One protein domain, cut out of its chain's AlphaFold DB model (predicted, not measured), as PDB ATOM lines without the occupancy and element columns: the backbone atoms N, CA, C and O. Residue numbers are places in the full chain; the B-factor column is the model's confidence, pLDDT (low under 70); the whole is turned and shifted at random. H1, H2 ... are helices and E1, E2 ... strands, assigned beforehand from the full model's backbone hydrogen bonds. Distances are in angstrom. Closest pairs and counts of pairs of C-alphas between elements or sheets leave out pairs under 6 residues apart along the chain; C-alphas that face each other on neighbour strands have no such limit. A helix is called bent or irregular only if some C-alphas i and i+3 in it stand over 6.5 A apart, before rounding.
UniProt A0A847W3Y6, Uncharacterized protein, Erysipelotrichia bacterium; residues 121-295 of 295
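AT A GLANCE: This is residues 121 to 295 of the 295 residues of an uncharacterized protein of Erysipelotrichia bacterium (UniProt A0A847W3Y6). A strongly twisted, branched sheet is built along one very long strand, E2, and curls round a helix toward each end: E4, E5, E6, E9 and part of E2 wrap round the long helix H1, while E1, E3, E7 and E8 with another part of E2 wrap round H4. Two short helices, H2 and H3, sit at the sheet's margins, H3 only grazing it. The printed part has 175 residues with four named helices and nine named strands: along the chain E1 comes first, then H1, then the strands E2 to E6, then H2, then E7 and E8, then the helices H3 and H4, and last E9; the class is mixed, helices and strands, and the neighbour strands are parallel in the pairs E1 and E3 and E2 and E7, and antiparallel in the other pairs. It is compact, with a radius of gyration of the C-alphas of 16.7 A, and elongated, spanning 55 by 35 by 30 A.

IN THESE COORDINATES: E1, residues 121 to 124, begins at C-alpha 121 (33.982, 33.337, -57.720). H1, residues 130 to 152, is 31.3 A long with a kink of 30 degrees near residue 146. E2, residues 158 to 172, runs 43.4 A from C-alpha 158 (61.777, 51.793, -31.960). E3 is residues 178 to 183 and runs on into E4, residues 186 to 193, 23.0 A, at 49 degrees. E5, residues 196 to 204, 24.3 A, bends by 52 degrees at residue 199; E6 is residues 207 to 215, 22.3 A. H2, residues 224 to 229, is irregular: C-alphas 225 and 228 are 8.4 A apart. E7 is residues 233 to 238, E8 245 to 250, H3 253 to 258 and H4 271 to 283, 19.7 A. E9, residues 289 to 294, ends at C-alpha 294 (63.783, 56.384, -33.424).

HOW THE PARTS SIT: On one side of E2 lie E3 and E4, both antiparallel to it, with N 169 and O 182 at 2.8 A and N 160 and O 192 at 2.9 A. On the other side lie parallel E7, N 168 and O 235 at 2.8 A, and antiparallel E9, N 161 and O 291 at 2.9 A. E1 is parallel to E3, N 122 and O 179 at 2.8 A. E4, E5 and E6 form a meander, each strand the antiparallel neighbour of the one before, with N 191 and O 199 at 2.8 A and N 202 and O 212 at 2.9 A. E7 and E8 are a hairpin, N 236 and O 247 at 2.8 A. H1 is on the sheet; its closest C-alphas to E5 are Ala 140 and Ile 201, 6.6 A. H4 is on it too, with Ser 250 of E8 and Leu 281 closest, C-alphas 7.0 A apart. For H2 and E5 the closest C-alphas are Thr 196 and Phe 224, 6.1 A; H3 grazes the sheet with residues 255 to 258. Every O i to N i+4 pair is within hydrogen-bond range in H3, against 16 of 19 in H1, 7 of 9 in H4 and 0 of 2 in H2, where 2 of 3 O i to N i+3 pairs are.

THE WHOLE: The C-alphas farthest apart, Asn 155 and Asp 175, are 57.3 A apart. The printed part has no cut and ends at the chain's last residue; the link from H3 to H4, 12 residues, is long. The mean pLDDT of the printed part is 79.0, and 45 residues are under 70, among them 217 to 229, 238 to 246 and 253 to 271.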
ATOM      1  N   ILE A 121      33.422  32.495 -58.787       87.06
ATOM      2  CA  ILE A 121      33.982  33.337 -57.720       87.06
ATOM      3  C   ILE A 121      34.356  34.687 -58.319       87.06
ATOM      4  O   ILE A 121      35.164  34.767 -59.246       87.06
ATOM      5  N   LYS A 122      33.785  35.759 -57.770       90.12
ATOM      6  CA  LYS A 122      34.055  37.134 -58.182       90.12
ATOM      7  C   LYS A 122      34.742  37.891 -57.049       90.12
ATOM      8  O   LYS A 122      34.266  37.900 -55.916       90.12
ATOM      9  N   VAL A 123      35.830  38.569 -57.399       90.94
ATOM     10  CA  VAL A 123      36.594  39.433 -56.495       90.94
ATOM     11  C   VAL A 123      36.293  40.891 -56.835       90.94
ATOM     12  O   VAL A 123      36.330  41.275 -58.004       90.94
ATOM     13  N   GLU A 124      35.971  41.697 -55.828       91.56
ATOM     14  CA  GLU A 124      35.772  43.143 -55.953       91.56
ATOM     15  C   GLU A 124      36.764  43.854 -55.032       91.56
ATOM     16  O   GLU A 124      36.698  43.699 -53.813       91.56
ATOM     17  N   LYS A 125      37.691  44.613 -55.621       89.06
ATOM     18  CA  LYS A 125      38.682  45.400 -54.881       89.06
ATOM     19  C   LYS A 125      38.156  46.794 -54.596       89.06
ATOM     20  O   LYS A 125      37.335  47.320 -55.355       89.06
ATOM     21  N   PHE A 126      38.648  47.390 -53.522       88.06
ATOM     22  CA  PHE A 126      38.335  48.764 -53.185       88.06
ATOM     23  C   PHE A 126      39.507  49.652 -53.604       88.06
ATOM     24  O   PHE A 126      40.534  49.719 -52.938       88.06
ATOM     25  N   GLU A 127      39.370  50.320 -54.748       87.50
ATOM     26  CA  GLU A 127      40.449  51.135 -55.306       87.50
ATOM     27  C   GLU A 127      40.445  52.551 -54.727       87.50
ATOM     28  O   GLU A 127      39.448  53.277 -54.795       87.50
ATOM     29  N   LEU A 128      41.599  52.963 -54.204       85.69
ATOM     30  CA  LEU A 128      41.859  54.329 -53.769       85.69
ATOM     31  C   LEU A 128      42.755  55.047 -54.772       85.69
ATOM     32  O   LEU A 128      43.712  54.485 -55.300       85.69
ATOM     33  N   SER A 129      42.481  56.331 -54.994       90.62
ATOM     34  CA  SER A 129      43.434  57.198 -55.690       90.62
ATOM     35  C   SER A 129      44.691  57.419 -54.844       90.62
ATOM     36  O   SER A 129      44.644  57.395 -53.612       90.62
ATOM     37  N   GLU A 130      45.813  57.721 -55.496       90.75
ATOM     38  CA  GLU A 130      47.079  58.031 -54.817       90.75
ATOM     39  C   GLU A 130      46.933  59.183 -53.802       90.75
ATOM     40  O   GLU A 130      47.510  59.150 -52.715       90.75
ATOM     41  N   GLU A 131      46.100  60.180 -54.115       91.69
ATOM     42  CA  GLU A 131      45.783  61.284 -53.205       91.69
ATOM     43  C   GLU A 131      45.079  60.791 -51.931       91.69
ATOM     44  O   GLU A 131      45.469  61.170 -50.824       91.69
ATOM     45  N   GLN A 132      44.085  59.908 -52.067       90.56
ATOM     46  CA  GLN A 132      43.380  59.327 -50.920       90.56
ATOM     47  C   GLN A 132      44.307  58.451 -50.074       90.56
ATOM     48  O   GLN A 132      44.295  58.572 -48.848       90.56
ATOM     49  N   VAL A 133      45.157  57.637 -50.709       90.94
ATOM     50  CA  VAL A 133      46.161  56.817 -50.012       90.94
ATOM     51  C   VAL A 133      47.090  57.700 -49.178       90.94
ATOM     52  O   VAL A 133      47.288  57.449 -47.988       90.94
ATOM     53  N   ASN A 134      47.628  58.768 -49.767       92.56
ATOM     54  CA  ASN A 134      48.531  59.682 -49.068       92.56
ATOM     55  C   ASN A 134      47.834  60.413 -47.913       92.56
ATOM     56  O   ASN A 134      48.406  60.533 -46.828       92.56
ATOM     57  N   LYS A 135      46.582  60.842 -48.110       93.31
ATOM     58  CA  LYS A 135      45.776  61.472 -47.060       93.31
ATOM     59  C   LYS A 135      45.532  60.525 -45.883       93.31
ATOM     60  O   LYS A 135      45.703  60.928 -44.734       93.31
ATOM     61  N   MET A 136      45.180  59.266 -46.148       92.81
ATOM     62  CA  MET A 136      44.969  58.263 -45.098       92.81
ATOM     63  C   MET A 136      46.256  57.945 -44.335       92.81
ATOM     64  O   MET A 136      46.233  57.894 -43.107       92.81
ATOM     65  N   ARG A 137      47.384  57.793 -45.042       94.75
ATOM     66  CA  ARG A 137      48.697  57.578 -44.416       94.75
ATOM     67  C   ARG A 137      49.060  58.716 -43.471       94.75
ATOM     68  O   ARG A 137      49.459  58.451 -42.341       94.75
ATOM     69  N   GLN A 138      48.888  59.964 -43.908       95.69
ATOM     70  CA  GLN A 138      49.170  61.118 -43.056       95.69
ATOM     71  C   GLN A 138      48.248  61.145 -41.834       95.69
ATOM     72  O   GLN A 138      48.730  61.306 -40.720       95.69
ATOM     73  N   LYS A 139      46.949  60.883 -42.018       95.75
ATOM     74  CA  LYS A 139      46.002  60.816 -40.902       95.75
ATOM     75  C   LYS A 139      46.386  59.743 -39.874       95.75
ATOM     76  O   LYS A 139      46.308  59.995 -38.676       95.75
ATOM     77  N   ALA A 140      46.814  58.561 -40.320       96.00
ATOM     78  CA  ALA A 140      47.265  57.500 -39.420       96.00
ATOM     79  C   ALA A 140      48.523  57.907 -38.628       96.00
ATOM     80  O   ALA A 140      48.610  57.625 -37.436       96.00
ATOM     81  N   ILE A 141      49.471  58.599 -39.274       96.69
ATOM     82  CA  ILE A 141      50.667  59.154 -38.621       96.69
ATOM     83  C   ILE A 141      50.266  60.162 -37.543       96.69
ATOM     84  O   ILE A 141      50.718  60.033 -36.408       96.69
ATOM     85  N   ASP A 142      49.399  61.115 -37.885       96.44
ATOM     86  CA  ASP A 142      48.959  62.165 -36.966       96.44
ATOM     87  C   ASP A 142      48.290  61.554 -35.723       96.44
ATOM     88  O   ASP A 142      48.658  61.898 -34.604       96.44
ATOM     89  N   ILE A 143      47.390  60.576 -35.911       95.69
ATOM     90  CA  ILE A 143      46.715  59.862 -34.813       95.69
ATOM     91  C   ILE A 143      47.718  59.119 -33.924       95.69
ATOM     92  O   ILE A 143      47.604  59.158 -32.705       95.69
ATOM     93  N   VAL A 144      48.714  58.435 -34.495       95.88
ATOM     94  CA  VAL A 144      49.744  57.756 -33.687       95.88
ATOM     95  C   VAL A 144      50.503  58.750 -32.816       95.88
ATOM     96  O   VAL A 144      50.772  58.466 -31.645       95.88
ATOM     97  N   GLU A 145      50.867  59.901 -33.377       95.31
ATOM     98  CA  GLU A 145      51.612  60.928 -32.656       95.31
ATOM     99  C   GLU A 145      50.782  61.553 -31.532       95.31
ATOM    100  O   GLU A 145      51.316  61.759 -30.440       95.31
ATOM    101  N   THR A 146      49.492  61.815 -31.765       94.19
ATOM    102  CA  THR A 146      48.617  62.481 -30.790       94.19
ATOM    103  C   THR A 146      48.020  61.542 -29.753       94.19
ATOM    104  O   THR A 146      47.967  61.909 -28.584       94.19
ATOM    105  N   ASP A 147      47.588  60.350 -30.158       92.56
ATOM    106  CA  ASP A 147      46.733  59.492 -29.328       92.56
ATOM    107  C   ASP A 147      47.522  58.386 -28.621       92.56
ATOM    108  O   ASP A 147      47.046  57.826 -27.636       92.56
ATOM    109  N   TYR A 148      48.720  58.049 -29.113       93.00
ATOM    110  CA  TYR A 148      49.542  56.990 -28.524       93.00
ATOM    111  C   TYR A 148      50.905  57.497 -28.055       93.00
ATOM    112  O   TYR A 148      51.227  57.410 -26.867       93.00
ATOM    113  N   LEU A 149      51.723  58.036 -28.962       93.50
ATOM    114  CA  LEU A 149      53.092  58.437 -28.629       93.50
ATOM    115  C   LEU A 149      53.140  59.662 -27.713       93.50
ATOM    116  O   LEU A 149      54.095  59.781 -26.953       93.50
ATOM    117  N   ALA A 150      52.143  60.549 -27.723       92.19
ATOM    118  CA  ALA A 150      52.108  61.681 -26.794       92.19
ATOM    119  C   ALA A 150      52.235  61.242 -25.320       92.19
ATOM    120  O   ALA A 150      52.951  61.887 -24.553       92.19
ATOM    121  N   ASP A 151      51.622  60.108 -24.968       88.94
ATOM    122  CA  ASP A 151      51.547  59.618 -23.588       88.94
ATOM    123  C   ASP A 151      52.443  58.397 -23.313       88.94
ATOM    124  O   ASP A 151      52.824  58.159 -22.166       88.94
ATOM    125  N   ASN A 152      52.819  57.629 -24.344       87.25
ATOM    126  CA  ASN A 152      53.499  56.331 -24.194       87.25
ATOM    127  C   ASN A 152      54.927  56.302 -24.757       87.25
ATOM    128  O   ASN A 152      55.508  55.227 -24.922       87.25
ATOM    129  N   LYS A 153      55.503  57.457 -25.107       83.19
ATOM    130  CA  LYS A 153      56.837  57.507 -25.714       83.19
ATOM    131  C   LYS A 153      57.932  57.152 -24.713       83.19
ATOM    132  O   LYS A 153      58.178  57.872 -23.746       83.19
ATOM    133  N   GLU A 154      58.652  56.081 -25.017       85.88
ATOM    134  CA  GLU A 154      59.810  55.609 -24.260       85.88
ATOM    135  C   GLU A 154      61.120  55.883 -25.022       85.88
ATOM    136  O   GLU A 154      61.169  55.829 -26.252       85.88
ATOM    137  N   ASN A 155      62.197  56.194 -24.294       84.50
ATOM    138  CA  ASN A 155      63.524  56.419 -24.884       84.50
ATOM    139  C   ASN A 155      64.193  55.093 -25.260       84.50
ATOM    140  O   ASN A 155      64.122  54.137 -24.488       84.50
ATOM    141  N   GLY A 156      64.916  55.059 -26.384       81.62
ATOM    142  CA  GLY A 156      65.632  53.864 -26.834       81.62
ATOM    143  C   GLY A 156      64.734  52.757 -27.393       81.62
ATOM    144  O   GLY A 156      65.222  51.653 -27.614       81.62
ATOM    145  N   ILE A 157      63.452  53.052 -27.620       89.75
ATOM    146  CA  ILE A 157      62.472  52.145 -28.219       89.75
ATOM    147  C   ILE A 157      62.216  52.556 -29.665       89.75
ATOM    148  O   ILE A 157      62.074  53.745 -29.971       89.75
ATOM    149  N   ARG A 158      62.112  51.567 -30.557       90.81
ATOM    150  CA  ARG A 158      61.777  51.793 -31.960       90.81
ATOM    151  C   ARG A 158      60.278  51.639 -32.180       90.81
ATOM    152  O   ARG A 158      59.735  50.545 -32.031       90.81
ATOM    153  N   TYR A 159      59.627  52.717 -32.612       93.00
ATOM    154  CA  TYR A 159      58.230  52.666 -33.042       93.00
ATOM    155  C   TYR A 159      58.136  52.713 -34.564       93.00
ATOM    156  O   TYR A 159      58.772  53.553 -35.203       93.00
ATOM    157  N   GLN A 160      57.340  51.825 -35.153       92.94
ATOM    158  CA  GLN A 160      57.170  51.731 -36.604       92.94
ATOM    159  C   GLN A 160      55.692  51.580 -36.937       92.94
ATOM    160  O   GLN A 160      55.056  50.625 -36.506       92.94
ATOM    161  N   LEU A 161      55.146  52.519 -37.704       94.12
ATOM    162  CA  LEU A 161      53.798  52.412 -38.247       94.12
ATOM    163  C   LEU A 161      53.889  51.743 -39.616       94.12
ATOM    164  O   LEU A 161      54.601  52.233 -40.501       94.12
ATOM    165  N   ILE A 162      53.184  50.629 -39.779       91.25
ATOM    166  CA  ILE A 162      53.119  49.903 -41.048       91.25
ATOM    167  C   ILE A 162      51.873  50.298 -41.845       91.25
ATOM    168  O   ILE A 162      50.886  50.788 -41.291       91.25
ATOM    169  N   SER A 163      51.949  50.117 -43.162       89.31
ATOM    170  CA  SER A 163      50.830  50.256 -44.091       89.31
ATOM    171  C   SER A 163      49.665  49.344 -43.683       89.31
ATOM    172  O   SER A 163      49.874  48.387 -42.930       89.31
ATOM    173  N   PRO A 164      48.437  49.629 -44.144       88.00
ATOM    174  CA  PRO A 164      47.286  48.914 -43.641       88.00
ATOM    175  C   PRO A 164      47.265  47.467 -44.133       88.00
ATOM    176  O   PRO A 164      47.738  47.171 -45.229       88.00
ATOM    177  N   ILE A 165      46.686  46.579 -43.327       85.81
ATOM    178  CA  ILE A 165      46.416  45.195 -43.728       85.81
ATOM    179  C   ILE A 165      45.060  45.168 -44.438       85.81
ATOM    180  O   ILE A 165      44.043  45.516 -43.832       85.81
ATOM    181  N   SER A 166      45.038  44.755 -45.709       85.06
ATOM    182  CA  SER A 166      43.792  44.609 -46.468       85.06
ATOM    183  C   SER A 166      42.871  43.576 -45.824       85.06
ATOM    184  O   SER A 166      43.305  42.560 -45.273       85.06
ATOM    185  N   PHE A 167      41.570  43.824 -45.929       85.50
ATOM    186  CA  PHE A 167      40.540  42.978 -45.349       85.50
ATOM    187  C   PHE A 167      39.479  42.661 -46.394       85.50
ATOM    188  O   PHE A 167      38.891  43.568 -46.977       85.50
ATOM    189  N   TYR A 168      39.205  41.378 -46.600       87.88
ATOM    190  CA  TYR A 168      38.221  40.878 -47.549       87.88
ATOM    191  C   TYR A 168      37.088  40.156 -46.825       87.88
ATOM    192  O   TYR A 168      37.310  39.377 -45.899       87.88
ATOM    193  N   VAL A 169      35.863  40.374 -47.292       83.19
ATOM    194  CA  VAL A 169      34.658  39.683 -46.828       83.19
ATOM    195  C   VAL A 169      34.161  38.733 -47.908       83.19
ATOM    196  O   VAL A 169      33.916  39.142 -49.044       83.19
ATOM    197  N   CYS A 170      33.957  37.474 -47.530       80.25
ATOM    198  CA  CYS A 170      33.313  36.446 -48.338       80.25
ATOM    199  C   CYS A 170      31.807  36.388 -48.061       80.25
ATOM    200  O   CYS A 170      31.378  36.296 -46.909       80.25
ATOM    201  N   SER A 171      31.004  36.371 -49.124       76.75
ATOM    202  CA  SER A 171      29.545  36.193 -49.059       76.75
ATOM    203  C   SER A 171      29.001  35.510 -50.320       76.75
ATOM    204  O   SER A 171      29.635  35.582 -51.371       76.75
ATOM    205  N   VAL A 172      27.832  34.859 -50.255       74.06
ATOM    206  CA  VAL A 172      27.129  34.402 -51.474       74.06
ATOM    207  C   VAL A 172      26.384  35.583 -52.089       74.06
ATOM    208  O   VAL A 172      25.700  36.322 -51.377       74.06
ATOM    209  N   ALA A 173      26.459  35.733 -53.408       70.75
ATOM    210  CA  ALA A 173      25.590  36.633 -54.151       70.75
ATOM    211  C   ALA A 173      24.118  36.174 -54.120       70.75
ATOM    212  O   ALA A 173      23.778  35.054 -53.739       70.75
ATOM    213  N   MET A 174      23.213  37.044 -54.573       67.06
ATOM    214  CA  MET A 174      21.777  36.732 -54.621       67.06
ATOM    215  C   MET A 174      21.425  35.589 -55.583       67.06
ATOM    216  O   MET A 174      20.424  34.911 -55.366       67.06
ATOM    217  N   ASP A 175      22.228  35.381 -56.632       68.69
ATOM    218  CA  ASP A 175      22.056  34.296 -57.610       68.69
ATOM    219  C   ASP A 175      22.391  32.910 -57.040       68.69
ATOM    220  O   ASP A 175      22.103  31.902 -57.677       68.69
ATOM    221  N   LYS A 176      22.959  32.863 -55.831       63.38
ATOM    222  CA  LYS A 176      23.436  31.679 -55.115       63.38
ATOM    223  C   LYS A 176      24.604  30.944 -55.773       63.38
ATOM    224  O   LYS A 176      25.341  30.299 -55.048       63.38
ATOM    225  N   GLU A 177      24.818  31.065 -57.078       73.38
ATOM    226  CA  GLU A 177      25.902  30.402 -57.820       73.38
ATOM    227  C   GLU A 177      27.244  31.154 -57.754       73.38
ATOM    228  O   GLU A 177      28.297  30.586 -58.064       73.38
ATOM    229  N   THR A 178      27.229  32.428 -57.343       81.00
ATOM    230  CA  THR A 178      28.435  33.257 -57.251       81.00
ATOM    231  C   THR A 178      28.863  33.499 -55.803       81.00
ATOM    232  O   THR A 178      28.118  34.058 -54.995       81.00
ATOM    233  N   LEU A 179      30.122  33.184 -55.496       82.25
ATOM    234  CA  LEU A 179      30.812  33.645 -54.293       82.25
ATOM    235  C   LEU A 179      31.428  35.029 -54.542       82.25
ATOM    236  O   LEU A 179      32.164  35.220 -55.509       82.25
ATOM    237  N   LEU A 180      31.153  35.988 -53.663       85.25
ATOM    238  CA  LEU A 180      31.707  37.339 -53.698       85.25
ATOM    239  C   LEU A 180      32.775  37.499 -52.618       85.25
ATOM    240  O   LEU A 180      32.468  37.367 -51.434       85.25
ATOM    241  N   MET A 181      33.993  37.843 -53.032       89.19
ATOM    242  CA  MET A 181      35.088  38.270 -52.159       89.19
ATOM    243  C   MET A 181      35.285  39.773 -52.340       89.19
ATOM    244  O   MET A 181      35.764  40.208 -53.386       89.19
ATOM    245  N   LYS A 182      34.876  40.578 -51.360       89.50
ATOM    246  CA  LYS A 182      34.920  42.044 -51.459       89.50
ATOM    247  C   LYS A 182      35.904  42.634 -50.470       89.50
ATOM    248  O   LYS A 182      35.797  42.348 -49.280       89.50
ATOM    249  N   GLU A 183      36.807  43.474 -50.947       90.69
ATOM    250  CA  GLU A 183      37.664  44.266 -50.075       90.69
ATOM    251  C   GLU A 183      36.833  45.308 -49.316       90.69
ATOM    252  O   GLU A 183      35.950  45.964 -49.874       90.69
ATOM    253  N   SER A 184      37.096  45.430 -48.022       88.75
ATOM    254  CA  SER A 184      36.474  46.420 -47.154       88.75
ATOM    255  C   SER A 184      37.093  47.795 -47.375       88.75
ATOM    256  O   SER A 184      38.295  47.940 -47.571       88.75
ATOM    257  N   ASN A 185      36.272  48.834 -47.253       87.88
ATOM    258  CA  ASN A 185      36.737  50.217 -47.194       87.88
ATOM    259  C   ASN A 185      37.396  50.570 -45.843       87.88
ATOM    260  O   ASN A 185      37.974  51.647 -45.712       87.88
ATOM    261  N   MET A 186      37.334  49.687 -44.843       88.25
ATOM    262  CA  MET A 186      37.982  49.870 -43.540       88.25
ATOM    263  C   MET A 186      39.430  49.371 -43.583       88.25
ATOM    264  O   MET A 186      39.663  48.201 -43.874       88.25
ATOM    265  N   HIS A 187      40.382  50.248 -43.268       88.88
ATOM    266  CA  HIS A 187      41.819  49.977 -43.365       88.88
ATOM    267  C   HIS A 187      42.481  50.049 -41.988       88.88
ATOM    268  O   HIS A 187      42.394  51.082 -41.318       88.88
ATOM    269  N   ASP A 188      43.178  48.978 -41.602       88.94
ATOM    270  CA  ASP A 188      43.807  48.844 -40.284       88.94
ATOM    271  C   ASP A 188      45.312  49.088 -40.365       88.94
ATOM    272  O   ASP A 188      46.063  48.234 -40.833       88.94
ATOM    273  N   TYR A 189      45.755  50.242 -39.871       92.44
ATOM    274  CA  TYR A 189      47.166  50.569 -39.683       92.44
ATOM    275  C   TYR A 189      47.631  50.066 -38.318       92.44
ATOM    276  O   TYR A 189      46.932  50.246 -37.318       92.44
ATOM    277  N   VAL A 190      48.823  49.472 -38.262       90.88
ATOM    278  CA  VAL A 190      49.352  48.853 -37.039       90.88
ATOM    279  C   VAL A 190      50.634  49.559 -36.608       90.88
ATOM    280  O   VAL A 190      51.579  49.700 -37.386       90.88
ATOM    281  N   LEU A 191      50.681  49.999 -35.355       93.12
ATOM    282  CA  LEU A 191      51.893  50.502 -34.722       93.12
ATOM    283  C   LEU A 191      52.632  49.355 -34.037       93.12
ATOM    284  O   LEU A 191      52.076  48.653 -33.188       93.12
ATOM    285  N   LEU A 192      53.909  49.221 -34.369       90.62
ATOM    286  CA  LEU A 192      54.839  48.284 -33.762       90.62
ATOM    287  C   LEU A 192      55.742  49.014 -32.761       90.62
ATOM    288  O   LEU A 192      56.262  50.083 -33.072       90.62
ATOM    289  N   LYS A 193      55.969  48.402 -31.598       90.19
ATOM    290  CA  LYS A 193      56.972  48.739 -30.582       90.19
ATOM    291  C   LYS A 193      58.023  47.625 -30.575       90.19
ATOM    292  O   LYS A 193      57.714  46.504 -30.178       90.19
ATOM    293  N   ASP A 194      59.220  47.894 -31.095       86.38
ATOM    294  CA  ASP A 194      60.294  46.904 -31.307       86.38
ATOM    295  C   ASP A 194      59.813  45.620 -32.018       86.38
ATOM    296  O   ASP A 194      60.161  44.497 -31.658       86.38
ATOM    297  N   GLY A 195      58.952  45.783 -33.029       81.88
ATOM    298  CA  GLY A 195      58.374  44.668 -33.787       81.88
ATOM    299  C   GLY A 195      57.167  43.990 -33.129       81.88
ATOM    300  O   GLY A 195      56.567  43.114 -33.742       81.88
ATOM    301  N   THR A 196      56.763  44.405 -31.927       85.06
ATOM    302  CA  THR A 196      55.538  43.921 -31.272       85.06
ATOM    303  C   THR A 196      54.386  44.883 -31.555       85.06
ATOM    304  O   THR A 196      54.538  46.075 -31.300       85.06
ATOM    305  N   PRO A 197      53.232  44.433 -32.065       85.50
ATOM    306  CA  PRO A 197      52.110  45.325 -32.323       85.50
ATOM    307  C   PRO A 197      51.482  45.791 -31.002       85.50
ATOM    308  O   PRO A 197      51.251  44.984 -30.106       85.50
ATOM    309  N   VAL A 198      51.233  47.096 -30.877       90.25
ATOM    310  CA  VAL A 198      50.753  47.714 -29.622       90.25
ATOM    311  C   VAL A 198      49.521  48.593 -29.797       90.25
ATOM    312  O   VAL A 198      48.774  48.803 -28.844       90.25
ATOM    313  N   PHE A 199      49.270  49.099 -31.004       91.75
ATOM    314  CA  PHE A 199      48.178  50.032 -31.261       91.75
ATOM    315  C   PHE A 199      47.679  49.880 -32.695       91.75
ATOM    316  O   PHE A 199      48.486  49.716 -33.611       91.75
ATOM    317  N   VAL A 200      46.361  49.919 -32.889       91.06
ATOM    318  CA  VAL A 200      45.738  49.872 -34.218       91.06
ATOM    319  C   VAL A 200      44.866  51.091 -34.449       91.06
ATOM    320  O   VAL A 200      44.119  51.515 -33.567       91.06
ATOM    321  N   ILE A 201      44.961  51.619 -35.668       93.75
ATOM    322  CA  ILE A 201      44.133  52.702 -36.188       93.75
ATOM    323  C   ILE A 201      43.328  52.149 -37.352       93.75
ATOM    324  O   ILE A 201      43.882  51.826 -38.403       93.75
ATOM    325  N   ARG A 202      42.013  52.079 -37.170       92.06
ATOM    326  CA  ARG A 202      41.075  51.703 -38.222       92.06
ATOM    327  C   ARG A 202      40.473  52.960 -38.836       92.06
ATOM    328  O   ARG A 202      39.812  53.722 -38.132       92.06
ATOM    329  N   LEU A 203      40.693  53.163 -40.132       92.19
ATOM    330  CA  LEU A 203      40.184  54.302 -40.906       92.19
ATOM    331  C   LEU A 203      39.138  53.846 -41.929       92.19
ATOM    332  O   LEU A 203      39.362  52.854 -42.622       92.19
ATOM    333  N   ASP A 204      38.040  54.592 -42.078       90.81
ATOM    334  CA  ASP A 204      37.126  54.432 -43.217       90.81
ATOM    335  C   ASP A 204      37.654  55.232 -44.419       90.81
ATOM    336  O   ASP A 204      37.766  56.458 -44.383       90.81
ATOM    337  N   ALA A 205      37.977  54.544 -45.512       87.44
ATOM    338  CA  ALA A 205      38.514  55.169 -46.717       87.44
ATOM    339  C   ALA A 205      37.490  56.013 -47.506       87.44
ATOM    340  O   ALA A 205      37.864  56.818 -48.362       87.44
ATOM    341  N   THR A 206      36.197  55.846 -47.228       88.69
ATOM    342  CA  THR A 206      35.099  56.633 -47.812       88.69
ATOM    343  C   THR A 206      34.689  57.823 -46.950       88.69
ATOM    344  O   THR A 206      34.027  58.734 -47.450       88.69
ATOM    345  N   ASN A 207      35.081  57.832 -45.673       88.31
ATOM    346  CA  ASN A 207      34.753  58.887 -44.726       88.31
ATOM    347  C   ASN A 207      35.959  59.214 -43.843       88.31
ATOM    348  O   ASN A 207      36.226  58.565 -42.833       88.31
ATOM    349  N   ASP A 208      36.643  60.292 -44.200       79.25
ATOM    350  CA  ASP A 208      37.861  60.748 -43.547       79.25
ATOM    351  C   ASP A 208      37.660  61.293 -42.133       79.25
ATOM    352  O   ASP A 208      38.656  61.619 -41.502       79.25
ATOM    353  N   GLU A 209      36.442  61.361 -41.600       85.19
ATOM    354  CA  GLU A 209      36.170  61.694 -40.195       85.19
ATOM    355  C   GLU A 209      35.998  60.440 -39.331       85.19
ATOM    356  O   GLU A 209      36.237  60.470 -38.123       85.19
ATOM    357  N   GLN A 210      35.634  59.305 -39.931       88.88
ATOM    358  CA  GLN A 210      35.369  58.074 -39.195       88.88
ATOM    359  C   GLN A 210      36.649  57.272 -38.970       88.88
ATOM    360  O   GLN A 210      37.298  56.791 -39.900       88.88
ATOM    361  N   TYR A 211      37.008  57.126 -37.698       91.19
ATOM    362  CA  TYR A 211      38.082  56.249 -37.265       91.19
ATOM    363  C   TYR A 211      37.809  55.673 -35.881       91.19
ATOM    364  O   TYR A 211      37.013  56.206 -35.108       91.19
ATOM    365  N   SER A 212      38.502  54.583 -35.573       90.62
ATOM    366  CA  SER A 212      38.564  54.020 -34.230       90.62
ATOM    367  C   SER A 212      39.989  53.606 -33.901       90.62
ATOM    368  O   SER A 212      40.723  53.143 -34.778       90.62
ATOM    369  N   THR A 213      40.353  53.736 -32.632       91.75
ATOM    370  CA  THR A 213      41.643  53.309 -32.099       91.75
ATOM    371  C   THR A 213      41.443  52.281 -30.995       91.75
ATOM    372  O   THR A 213      40.412  52.251 -30.319       91.75
ATOM    373  N   SER A 214      42.431  51.411 -30.821       87.69
ATOM    374  CA  SER A 214      42.439  50.428 -29.742       87.69
ATOM    375  C   SER A 214      43.861  49.981 -29.446       87.69
ATOM    376  O   SER A 214      44.674  49.847 -30.368       87.69
ATOM    377  N   GLU A 215      44.143  49.679 -28.178       84.19
ATOM    378  CA  GLU A 215      45.295  48.845 -27.843       84.19
ATOM    379  C   GLU A 215      45.182  47.531 -28.611       84.19
ATOM    380  O   GLU A 215      44.126  46.891 -28.641       84.19
ATOM    381  N   TYR A 216      46.262  47.158 -29.285       75.62
ATOM    382  CA  TYR A 216      46.251  45.954 -30.087       75.62
ATOM    383  C   TYR A 216      46.638  44.764 -29.227       75.62
ATOM    384  O   TYR A 216      47.792  44.613 -28.830       75.62
ATOM    385  N   ASN A 217      45.671  43.889 -28.977       65.31
ATOM    386  CA  ASN A 217      45.966  42.544 -28.530       65.31
ATOM    387  C   ASN A 217      46.137  41.668 -29.771       65.31
ATOM    388  O   ASN A 217      45.224  41.553 -30.591       65.31
ATOM    389  N   ASN A 218      47.313  41.071 -29.927       63.53
ATOM    390  CA  ASN A 218      47.619  40.207 -31.057       63.53
ATOM    391  C   ASN A 218      46.901  38.863 -30.914       63.53
ATOM    392  O   ASN A 218      47.518  37.840 -30.627       63.53
ATOM    393  N   HIS A 219      45.586  38.868 -31.135       54.22
ATOM    394  CA  HIS A 219      44.733  37.679 -31.110       54.22
ATOM    395  C   HIS A 219      45.225  36.583 -32.063       54.22
ATOM    396  O   HIS A 219      44.927  35.409 -31.868       54.22
ATOM    397  N   PHE A 220      46.007  36.975 -33.068       54.72
ATOM    398  CA  PHE A 220      46.552  36.107 -34.094       54.72
ATOM    399  C   PHE A 220      47.966  35.593 -33.776       54.72
ATOM    400  O   PHE A 220      48.469  34.761 -34.521       54.72
ATOM    401  N   ASN A 221      48.619  36.045 -32.696       58.62
ATOM    402  CA  ASN A 221      50.015  35.718 -32.357       58.62
ATOM    403  C   ASN A 221      51.023  35.935 -33.514       58.62
ATOM    404  O   ASN A 221      52.035  35.239 -33.605       58.62
ATOM    405  N   ILE A 222      50.767  36.901 -34.404       68.62
ATOM    406  CA  ILE A 222      51.658  37.229 -35.527       68.62
ATOM    407  C   ILE A 222      52.923  37.927 -35.012       68.62
ATOM    408  O   ILE A 222      52.850  38.986 -34.392       68.62
ATOM    409  N   ASP A 223      54.093  37.371 -35.302       67.31
ATOM    410  CA  ASP A 223      55.377  37.990 -34.968       67.31
ATOM    411  C   ASP A 223      55.808  38.992 -36.057       67.31
ATOM    412  O   ASP A 223      56.453  38.628 -37.043       67.31
ATOM    413  N   PHE A 224      55.467  40.271 -35.871       69.38
ATOM    414  CA  PHE A 224      55.852  41.355 -36.786       69.38
ATOM    415  C   PHE A 224      57.327  41.777 -36.654       69.38
ATOM    416  O   PHE A 224      57.827  42.540 -37.483       69.38
ATOM    417  N   SER A 225      58.081  41.258 -35.677       64.94
ATOM    418  CA  SER A 225      59.519  41.551 -35.570       64.94
ATOM    419  C   SER A 225      60.320  40.974 -36.743       64.94
ATOM    420  O   SER A 225      61.409  41.452 -37.054       64.94
ATOM    421  N   LYS A 226      59.736  40.005 -37.458       62.53
ATOM    422  CA  LYS A 226      60.272  39.377 -38.671       62.53
ATOM    423  C   LYS A 226      59.550  39.848 -39.936       62.53
ATOM    424  O   LYS A 226      59.376  39.064 -40.866       62.53
ATOM    425  N   THR A 227      59.119  41.109 -39.962       55.59
ATOM    426  CA  THR A 227      58.400  41.771 -41.074       55.59
ATOM    427  C   THR A 227      58.989  41.519 -42.464       55.59
ATOM    428  O   THR A 227      58.241  41.490 -43.433       55.59
ATOM    429  N   GLU A 228      60.292  41.252 -42.587       55.47
ATOM    430  CA  GLU A 228      60.923  40.835 -43.850       55.47
ATOM    431  C   GLU A 228      60.309  39.571 -44.484       55.47
ATOM    432  O   GLU A 228      60.389  39.399 -45.700       55.47
ATOM    433  N   ASN A 229      59.660  38.729 -43.671       60.03
ATOM    434  CA  ASN A 229      58.962  37.515 -44.081       60.03
ATOM    435  C   ASN A 229      57.432  37.687 -44.142       60.03
ATOM    436  O   ASN A 229      56.747  36.697 -44.363       60.03
ATOM    437  N   LEU A 230      56.896  38.887 -43.893       70.12
ATOM    438  CA  LEU A 230      55.461  39.206 -43.878       70.12
ATOM    439  C   LEU A 230      55.163  40.292 -44.913       70.12
ATOM    440  O   LEU A 230      54.640  41.356 -44.579       70.12
ATOM    441  N   LYS A 231      55.577  40.066 -46.162       78.62
ATOM    442  CA  LYS A 231      55.480  41.101 -47.192       78.62
ATOM    443  C   LYS A 231      54.069  41.218 -47.705       78.62
ATOM    444  O   LYS A 231      53.578  42.330 -47.817       78.62
ATOM    445  N   LYS A 232      53.399  40.104 -47.979       86.38
ATOM    446  CA  LYS A 232      52.035  40.129 -48.497       86.38
ATOM    447  C   LYS A 232      51.130  39.388 -47.543       86.38
ATOM    448  O   LYS A 232      51.279  38.188 -47.323       86.38
ATOM    449  N   VAL A 233      50.205  40.126 -46.948       83.50
ATOM    450  CA  VAL A 233      49.242  39.580 -46.002       83.50
ATOM    451  C   VAL A 233      47.926  40.321 -46.115       83.50
ATOM    452  O   VAL A 233      47.887  41.544 -46.237       83.50
ATOM    453  N   PHE A 234      46.840  39.567 -46.042       86.31
ATOM    454  CA  PHE A 234      45.510  40.118 -45.866       86.31
ATOM    455  C   PHE A 234      44.677  39.207 -44.977       86.31
ATOM    456  O   PHE A 234      45.003  38.041 -44.735       86.31
ATOM    457  N   MET A 235      43.587  39.765 -44.475       83.12
ATOM    458  CA  MET A 235      42.608  39.037 -43.688       83.12
ATOM    459  C   MET A 235      41.401  38.708 -44.557       83.12
ATOM    460  O   MET A 235      40.847  39.591 -45.211       83.12
ATOM    461  N   LEU A 236      40.969  37.452 -44.542       81.06
ATOM    462  CA  LEU A 236      39.756  36.993 -45.199       81.06
ATOM    463  C   LEU A 236      38.733  36.565 -44.154       81.06
ATOM    464  O   LEU A 236      39.035  35.750 -43.287       81.06
ATOM    465  N   VAL A 237      37.510  37.076 -44.255       75.38
ATOM    466  CA  VAL A 237      36.436  36.752 -43.312       75.38
ATOM    467  C   VAL A 237      35.262  36.108 -44.018       75.38
ATOM    468  O   VAL A 237      34.685  36.679 -44.941       75.38
ATOM    469  N   GLY A 238      34.872  34.926 -43.541       64.38
ATOM    470  CA  GLY A 238      33.602  34.295 -43.895       64.38
ATOM    471  C   GLY A 238      32.488  34.802 -42.983       64.38
ATOM    472  O   GLY A 238      32.587  34.699 -41.761       64.38
ATOM    473  N   GLY A 239      31.428  35.377 -43.551       53.31
ATOM    474  CA  GLY A 239      30.322  35.915 -42.764       53.31
ATOM    475  C   GLY A 239      29.195  34.910 -42.504       53.31
ATOM    476  O   GLY A 239      28.633  34.361 -43.449       53.31
ATOM    477  N   ARG A 240      28.761  34.801 -41.236       41.03
ATOM    478  CA  ARG A 240      27.315  34.822 -40.917       41.03
ATOM    479  C   ARG A 240      26.936  35.386 -39.532       41.03
ATOM    480  O   ARG A 240      25.803  35.835 -39.423       41.03
ATOM    481  N   TYR A 241      27.830  35.464 -38.528       35.09
ATOM    482  CA  TYR A 241      27.510  35.999 -37.178       35.09
ATOM    483  C   TYR A 241      28.682  36.703 -36.464       35.09
ATOM    484  O   TYR A 241      29.793  36.742 -36.979       35.09
ATOM    485  N   TYR A 242      28.408  37.255 -35.269       34.03
ATOM    486  CA  TYR A 242      29.284  38.062 -34.389       34.03
ATOM    487  C   TYR A 242      30.644  37.439 -34.011       34.03
ATOM    488  O   TYR A 242      31.489  38.135 -33.453       34.03
ATOM    489  N   TYR A 243      30.871  36.163 -34.325       37.53
ATOM    490  CA  TYR A 243      32.183  35.525 -34.283       37.53
ATOM    491  C   TYR A 243      32.726  35.492 -35.711       37.53
ATOM    492  O   TYR A 243      32.403  34.608 -36.501       37.53
ATOM    493  N   SER A 244      33.481  36.524 -36.080       49.56
ATOM    494  CA  SER A 244      34.131  36.592 -37.384       49.56
ATOM    495  C   SER A 244      35.252  35.560 -37.423       49.56
ATOM    496  O   SER A 244      36.280  35.753 -36.772       49.56
ATOM    497  N   ASN A 245      35.071  34.482 -38.183       56.22
ATOM    498  CA  ASN A 245      36.180  33.598 -38.502       56.22
ATOM    499  C   ASN A 245      37.101  34.336 -39.479       56.22
ATOM    500  O   ASN A 245      36.735  34.571 -40.634       56.22
ATOM    501  N   VAL A 246      38.262  34.761 -38.984       67.81
ATOM    502  CA  VAL A 246      39.278  35.472 -39.760       67.81
ATOM    503  C   VAL A 246      40.368  34.483 -40.150       67.81
ATOM    504  O   VAL A 246      41.025  33.915 -39.280       67.81
ATOM    505  N   ILE A 247      40.577  34.293 -41.450       72.12
ATOM    506  CA  ILE A 247      41.769  33.633 -41.980       72.12
ATOM    507  C   ILE A 247      42.797  34.710 -42.294       72.12
ATOM    508  O   ILE A 247      42.506  35.668 -43.008       72.12
ATOM    509  N   VAL A 248      44.012  34.526 -41.796       76.81
ATOM    510  CA  VAL A 248      45.171  35.287 -42.258       76.81
ATOM    511  C   VAL A 248      45.745  34.553 -43.465       76.81
ATOM    512  O   VAL A 248      46.120  33.388 -43.353       76.81
ATOM    513  N   ILE A 249      45.778  35.220 -44.614       81.31
ATOM    514  CA  ILE A 249      46.355  34.700 -45.855       81.31
ATOM    515  C   ILE A 249      47.654  35.458 -46.103       81.31
ATOM    516  O   ILE A 249      47.647  36.690 -46.116       81.31
ATOM    517  N   SER A 250      48.766  34.740 -46.266       82.25
ATOM    518  CA  SER A 250      50.085  35.352 -46.443       82.25
ATOM    519  C   SER A 250      50.976  34.569 -47.406       82.25
ATOM    520  O   SER A 250      50.804  33.364 -47.591       82.25
ATOM    521  N   ASP A 251      51.975  35.246 -47.974       81.19
ATOM    522  CA  ASP A 251      53.110  34.633 -48.677       81.19
ATOM    523  C   ASP A 251      54.087  33.877 -47.748       81.19
ATOM    524  O   ASP A 251      55.097  33.339 -48.200       81.19
ATOM    525  N   ASN A 252      53.779  33.809 -46.450       77.38
ATOM    526  CA  ASN A 252      54.544  33.106 -45.435       77.38
ATOM    527  C   ASN A 252      53.902  31.771 -45.014       77.38
ATOM    528  O   ASN A 252      52.846  31.747 -44.375       77.38
ATOM    529  N   ASP A 253      54.603  30.662 -45.261       68.44
ATOM    530  CA  ASP A 253      54.139  29.311 -44.913       68.44
ATOM    531  C   ASP A 253      53.888  29.108 -43.409       68.44
ATOM    532  O   ASP A 253      52.968  28.384 -43.028       68.44
ATOM    533  N   TYR A 254      54.668  29.759 -42.535       67.75
ATOM    534  CA  TYR A 254      54.477  29.659 -41.085       67.75
ATOM    535  C   TYR A 254      53.134  30.261 -40.671       67.75
ATOM    536  O   TYR A 254      52.390  29.601 -39.944       67.75
ATOM    537  N   LEU A 255      52.771  31.441 -41.185       66.19
ATOM    538  CA  LEU A 255      51.447  32.005 -40.917       66.19
ATOM    539  C   LEU A 255      50.341  31.088 -41.431       66.19
ATOM    540  O   LEU A 255      49.441  30.766 -40.667       66.19
ATOM    541  N   ASN A 256      50.450  30.582 -42.659       64.81
ATOM    542  CA  ASN A 256      49.451  29.662 -43.210       64.81
ATOM    543  C   ASN A 256      49.304  28.377 -42.360       64.81
ATOM    544  O   ASN A 256      48.216  27.810 -42.290       64.81
ATOM    545  N   SER A 257      50.370  27.950 -41.667       58.66
ATOM    546  CA  SER A 257      50.381  26.747 -40.820       58.66
ATOM    547  C   SER A 257      49.852  26.930 -39.388       58.66
ATOM    548  O   SER A 257      49.240  26.003 -38.866       58.66
ATOM    549  N   ILE A 258      50.035  28.098 -38.748       54.44
ATOM    550  CA  ILE A 258      49.581  28.354 -37.356       54.44
ATOM    551  C   ILE A 258      48.062  28.219 -37.221       54.44
ATOM    552  O   ILE A 258      47.550  27.851 -36.162       54.44
ATOM    553  N   TYR A 259      47.331  28.569 -38.276       53.38
ATOM    554  CA  TYR A 259      45.891  28.748 -38.185       53.38
ATOM    555  C   TYR A 259      45.086  27.498 -38.529       53.38
ATOM    556  O   TYR A 259      43.924  27.458 -38.154       53.38
ATOM    557  N   LEU A 260      45.662  26.456 -39.135       42.47
ATOM    558  CA  LEU A 260      44.910  25.219 -39.402       42.47
ATOM    559  C   LEU A 260      44.449  24.513 -38.108       42.47
ATOM    560  O   LEU A 260      43.393  23.891 -38.110       42.47
ATOM    561  N   ASP A 261      45.174  24.679 -36.993       34.81
ATOM    562  CA  ASP A 261      44.848  24.043 -35.703       34.81
ATOM    563  C   ASP A 261      43.902  24.878 -34.803       34.81
ATOM    564  O   ASP A 261      43.363  24.357 -33.829       34.81
ATOM    565  N   ASN A 262      43.693  26.170 -35.102       37.75
ATOM    566  CA  ASN A 262      42.860  27.100 -34.307       37.75
ATOM    567  C   ASN A 262      41.762  27.812 -35.123       37.75
ATOM    568  O   ASN A 262      41.006  28.617 -34.574       37.75
ATOM    569  N   GLN A 263      41.666  27.550 -36.428       45.09
ATOM    570  CA  GLN A 263      40.539  27.973 -37.250       45.09
ATOM    571  C   GLN A 263      39.325  27.151 -36.830       45.09
ATOM    572  O   GLN A 263      39.168  25.999 -37.224       45.09
ATOM    573  N   LEU A 264      38.444  27.749 -36.026       42.47
ATOM    574  CA  LEU A 264      37.062  27.289 -35.970       42.47
ATOM    575  C   LEU A 264      36.566  27.253 -37.419       42.47
ATOM    576  O   LEU A 264      36.600  28.285 -38.098       42.47
ATOM    577  N   CYS A 265      36.223  26.051 -37.893       42.75
ATOM    578  CA  CYS A 265      35.799  25.784 -39.263       42.75
ATOM    579  C   CYS A 265      34.907  26.908 -39.775       42.75
ATOM    580  O   CYS A 265      33.904  27.294 -39.165       42.75
ATOM    581  N   ILE A 266      35.310  27.480 -40.899       48.72
ATOM    582  CA  ILE A 266      34.533  28.518 -41.538       48.72
ATOM    583  C   ILE A 266      33.524  27.793 -42.390       48.72
ATOM    584  O   ILE A 266      33.851  27.419 -43.506       48.72
ATOM    585  N   THR A 267      32.285  27.697 -41.905       47.81
ATOM    586  CA  THR A 267      31.151  27.049 -42.593       47.81
ATOM    587  C   THR A 267      30.877  27.589 -44.014       47.81
ATOM    588  O   THR A 267      29.916  27.193 -44.659       47.81
ATOM    589  N   PHE A 268      31.652  28.565 -44.493       49.53
ATOM    590  CA  PHE A 268      31.469  29.250 -45.763       49.53
ATOM    591  C   PHE A 268      32.719  29.313 -46.661       49.53
ATOM    592  O   PHE A 268      32.591  29.588 -47.855       49.53
ATOM    593  N   ILE A 269      33.934  29.103 -46.133       57.62
ATOM    594  CA  ILE A 269      35.151  29.184 -46.957       57.62
ATOM    595  C   ILE A 269      35.468  27.793 -47.490       57.62
ATOM    596  O   ILE A 269      36.044  26.954 -46.811       57.62
ATOM    597  N   THR A 270      35.083  27.568 -48.744       62.41
ATOM    598  CA  THR A 270      35.407  26.343 -49.476       62.41
ATOM    599  C   THR A 270      36.874  26.319 -49.894       62.41
ATOM    600  O   THR A 270      37.524  27.361 -50.016       62.41
ATOM    601  N   LYS A 271      37.376  25.134 -50.255       66.12
ATOM    602  CA  LYS A 271      38.681  24.988 -50.913       66.12
ATOM    603  C   LYS A 271      38.836  25.925 -52.123       66.12
ATOM    604  O   LYS A 271      39.877  26.556 -52.257       66.12
ATOM    605  N   LYS A 272      37.787  26.093 -52.944       71.88
ATOM    606  CA  LYS A 272      37.798  27.005 -54.106       71.88
ATOM    607  C   LYS A 272      38.007  28.467 -53.682       71.88
ATOM    608  O   LYS A 272      38.738  29.201 -54.339       71.88
ATOM    609  N   ALA A 273      37.374  28.897 -52.588       75.56
ATOM    610  CA  ALA A 273      37.546  30.239 -52.031       75.56
ATOM    611  C   ALA A 273      38.954  30.443 -51.452       75.56
ATOM    612  O   ALA A 273      39.544  31.505 -51.637       75.56
ATOM    613  N   TYR A 274      39.495  29.419 -50.788       75.25
ATOM    614  CA  TYR A 274      40.850  29.433 -50.241       75.25
ATOM    615  C   TYR A 274      41.906  29.503 -51.352       75.25
ATOM    616  O   TYR A 274      42.761  30.378 -51.321       75.25
ATOM    617  N   GLU A 275      41.798  28.672 -52.392       77.81
ATOM    618  CA  GLU A 275      42.663  28.737 -53.581       77.81
ATOM    619  C   GLU A 275      42.594  30.120 -54.243       77.81
ATOM    620  O   GLU A 275      43.628  30.729 -54.524       77.81
ATOM    621  N   LYS A 276      41.384  30.678 -54.397       85.62
ATOM    622  CA  LYS A 276      41.208  32.031 -54.937       85.62
ATOM    623  C   LYS A 276      41.838  33.111 -54.052       85.62
ATOM    624  O   LYS A 276      42.335  34.105 -54.571       85.62
ATOM    625  N   ALA A 277      41.847  32.928 -52.734       83.50
ATOM    626  CA  ALA A 277      42.490  33.844 -51.800       83.50
ATOM    627  C   ALA A 277      44.015  33.920 -52.015       83.50
ATOM    628  O   ALA A 277      44.584  35.005 -51.920       83.50
ATOM    629  N   PHE A 278      44.670  32.813 -52.378       83.19
ATOM    630  CA  PHE A 278      46.093  32.844 -52.741       83.19
ATOM    631  C   PHE A 278      46.352  33.580 -54.051       83.19
ATOM    632  O   PHE A 278      47.355  34.275 -54.152       83.19
ATOM    633  N   GLU A 279      45.447  33.504 -55.030       86.25
ATOM    634  CA  GLU A 279      45.573  34.319 -56.246       86.25
ATOM    635  C   GLU A 279      45.496  35.821 -55.926       86.25
ATOM    636  O   GLU A 279      46.232  36.617 -56.500       86.25
ATOM    637  N   ILE A 280      44.653  36.219 -54.963       86.94
ATOM    638  CA  ILE A 280      44.554  37.619 -54.522       86.94
ATOM    639  C   ILE A 280      45.886  38.126 -53.941       86.94
ATOM    640  O   ILE A 280      46.199  39.302 -54.125       86.94
ATOM    641  N   LEU A 281      46.696  37.273 -53.291       85.94
ATOM    642  CA  LEU A 281      48.006  37.683 -52.758       85.94
ATOM    643  C   LEU A 281      48.916  38.260 -53.840       85.94
ATOM    644  O   LEU A 281      49.678  39.184 -53.560       85.94
ATOM    645  N   GLU A 282      48.863  37.743 -55.069       82.50
ATOM    646  CA  GLU A 282      49.728  38.233 -56.145       82.50
ATOM    647  C   GLU A 282      49.489  39.721 -56.425       82.50
ATOM    648  O   GLU A 282      50.445  40.457 -56.692       82.50
ATOM    649  N   ASP A 283      48.252  40.178 -56.235       83.31
ATOM    650  CA  ASP A 283      47.820  41.532 -56.544       83.31
ATOM    651  C   ASP A 283      47.749  42.487 -55.340       83.31
ATOM    652  O   ASP A 283      47.393  43.653 -55.522       83.31
ATOM    653  N   ILE A 284      48.002  42.017 -54.116       86.06
ATOM    654  CA  ILE A 284      48.024  42.883 -52.930       86.06
ATOM    655  C   ILE A 284      49.403  43.530 -52.774       86.06
ATOM    656  O   ILE A 284      50.444  42.902 -53.016       86.06
ATOM    657  N   ASP A 285      49.383  44.802 -52.368       84.12
ATOM    658  CA  ASP A 285      50.572  45.595 -52.077       84.12
ATOM    659  C   ASP A 285      51.368  45.013 -50.905       84.12
ATOM    660  O   ASP A 285      50.818  44.483 -49.938       84.12
ATOM    661  N   GLU A 286      52.693  45.146 -50.972       86.12
ATOM    662  CA  GLU A 286      53.541  44.737 -49.859       86.12
ATOM    663  C   GLU A 286      53.326  45.639 -48.632       86.12
ATOM    664  O   GLU A 286      53.195  46.864 -48.740       86.12
ATOM    665  N   LEU A 287      53.376  45.040 -47.441       86.00
ATOM    666  CA  LEU A 287      53.453  45.771 -46.192       86.00
ATOM    667  C   LEU A 287      54.740  46.590 -46.151       86.00
ATOM    668  O   LEU A 287      55.851  46.080 -46.292       86.00
ATOM    669  N   THR A 288      54.586  47.884 -45.905       87.56
ATOM    670  CA  THR A 288      55.696  48.833 -45.852       87.56
ATOM    671  C   THR A 288      55.645  49.639 -44.569       87.56
ATOM    672  O   THR A 288      54.579  49.941 -44.038       87.56
ATOM    673  N   ILE A 289      56.812  50.021 -44.057       90.69
ATOM    674  CA  ILE A 289      56.892  50.988 -42.962       90.69
ATOM    675  C   ILE A 289      56.575  52.363 -43.546       90.69
ATOM    676  O   ILE A 289      57.358  52.898 -44.330       90.69
ATOM    677  N   ILE A 290      55.442  52.945 -43.151       92.69
ATOM    678  CA  ILE A 290      55.037  54.277 -43.614       92.69
ATOM    679  C   ILE A 290      55.683  55.390 -42.783       92.69
ATOM    680  O   ILE A 290      55.912  56.488 -43.289       92.69
ATOM    681  N   LYS A 291      56.024  55.108 -41.518       95.12
ATOM    682  CA  LYS A 291      56.749  56.029 -40.636       95.12
ATOM    683  C   LYS A 291      57.499  55.261 -39.549       95.12
ATOM    684  O   LYS A 291      57.001  54.271 -39.023       95.12
ATOM    685  N   SER A 292      58.692  55.739 -39.205       93.12
ATOM    686  CA  SER A 292      59.494  55.235 -38.087       93.12
ATOM    687  C   SER A 292      59.842  56.390 -37.155       93.12
ATOM    688  O   SER A 292      60.196  57.475 -37.628       93.12
ATOM    689  N   TRP A 293      59.782  56.142 -35.852       93.50
ATOM    690  CA  TRP A 293      60.278  57.035 -34.811       93.50
ATOM    691  C   TRP A 293      61.392  56.302 -34.063       93.50
ATOM    692  O   TRP A 293      61.164  55.264 -33.442       93.50
ATOM    693  N   GLU A 294      62.606  56.836 -34.165       80.06
ATOM    694  CA  GLU A 294      63.783  56.384 -33.424       80.06
ATOM    695  C   GLU A 294      64.202  57.540 -32.521       80.06
ATOM    696  O   GLU A 294      64.334  58.675 -32.988       80.06
ATOM    697  N   ASN A 295      64.307  57.263 -31.224       59.53
ATOM    698  CA  ASN A 295      64.472  58.273 -30.186       59.53
ATOM    699  C   ASN A 295      65.655  57.924 -29.283       59.53
ATOM    700  O   ASN A 295      65.582  56.871 -28.606       59.53
TER     701      ASN A 295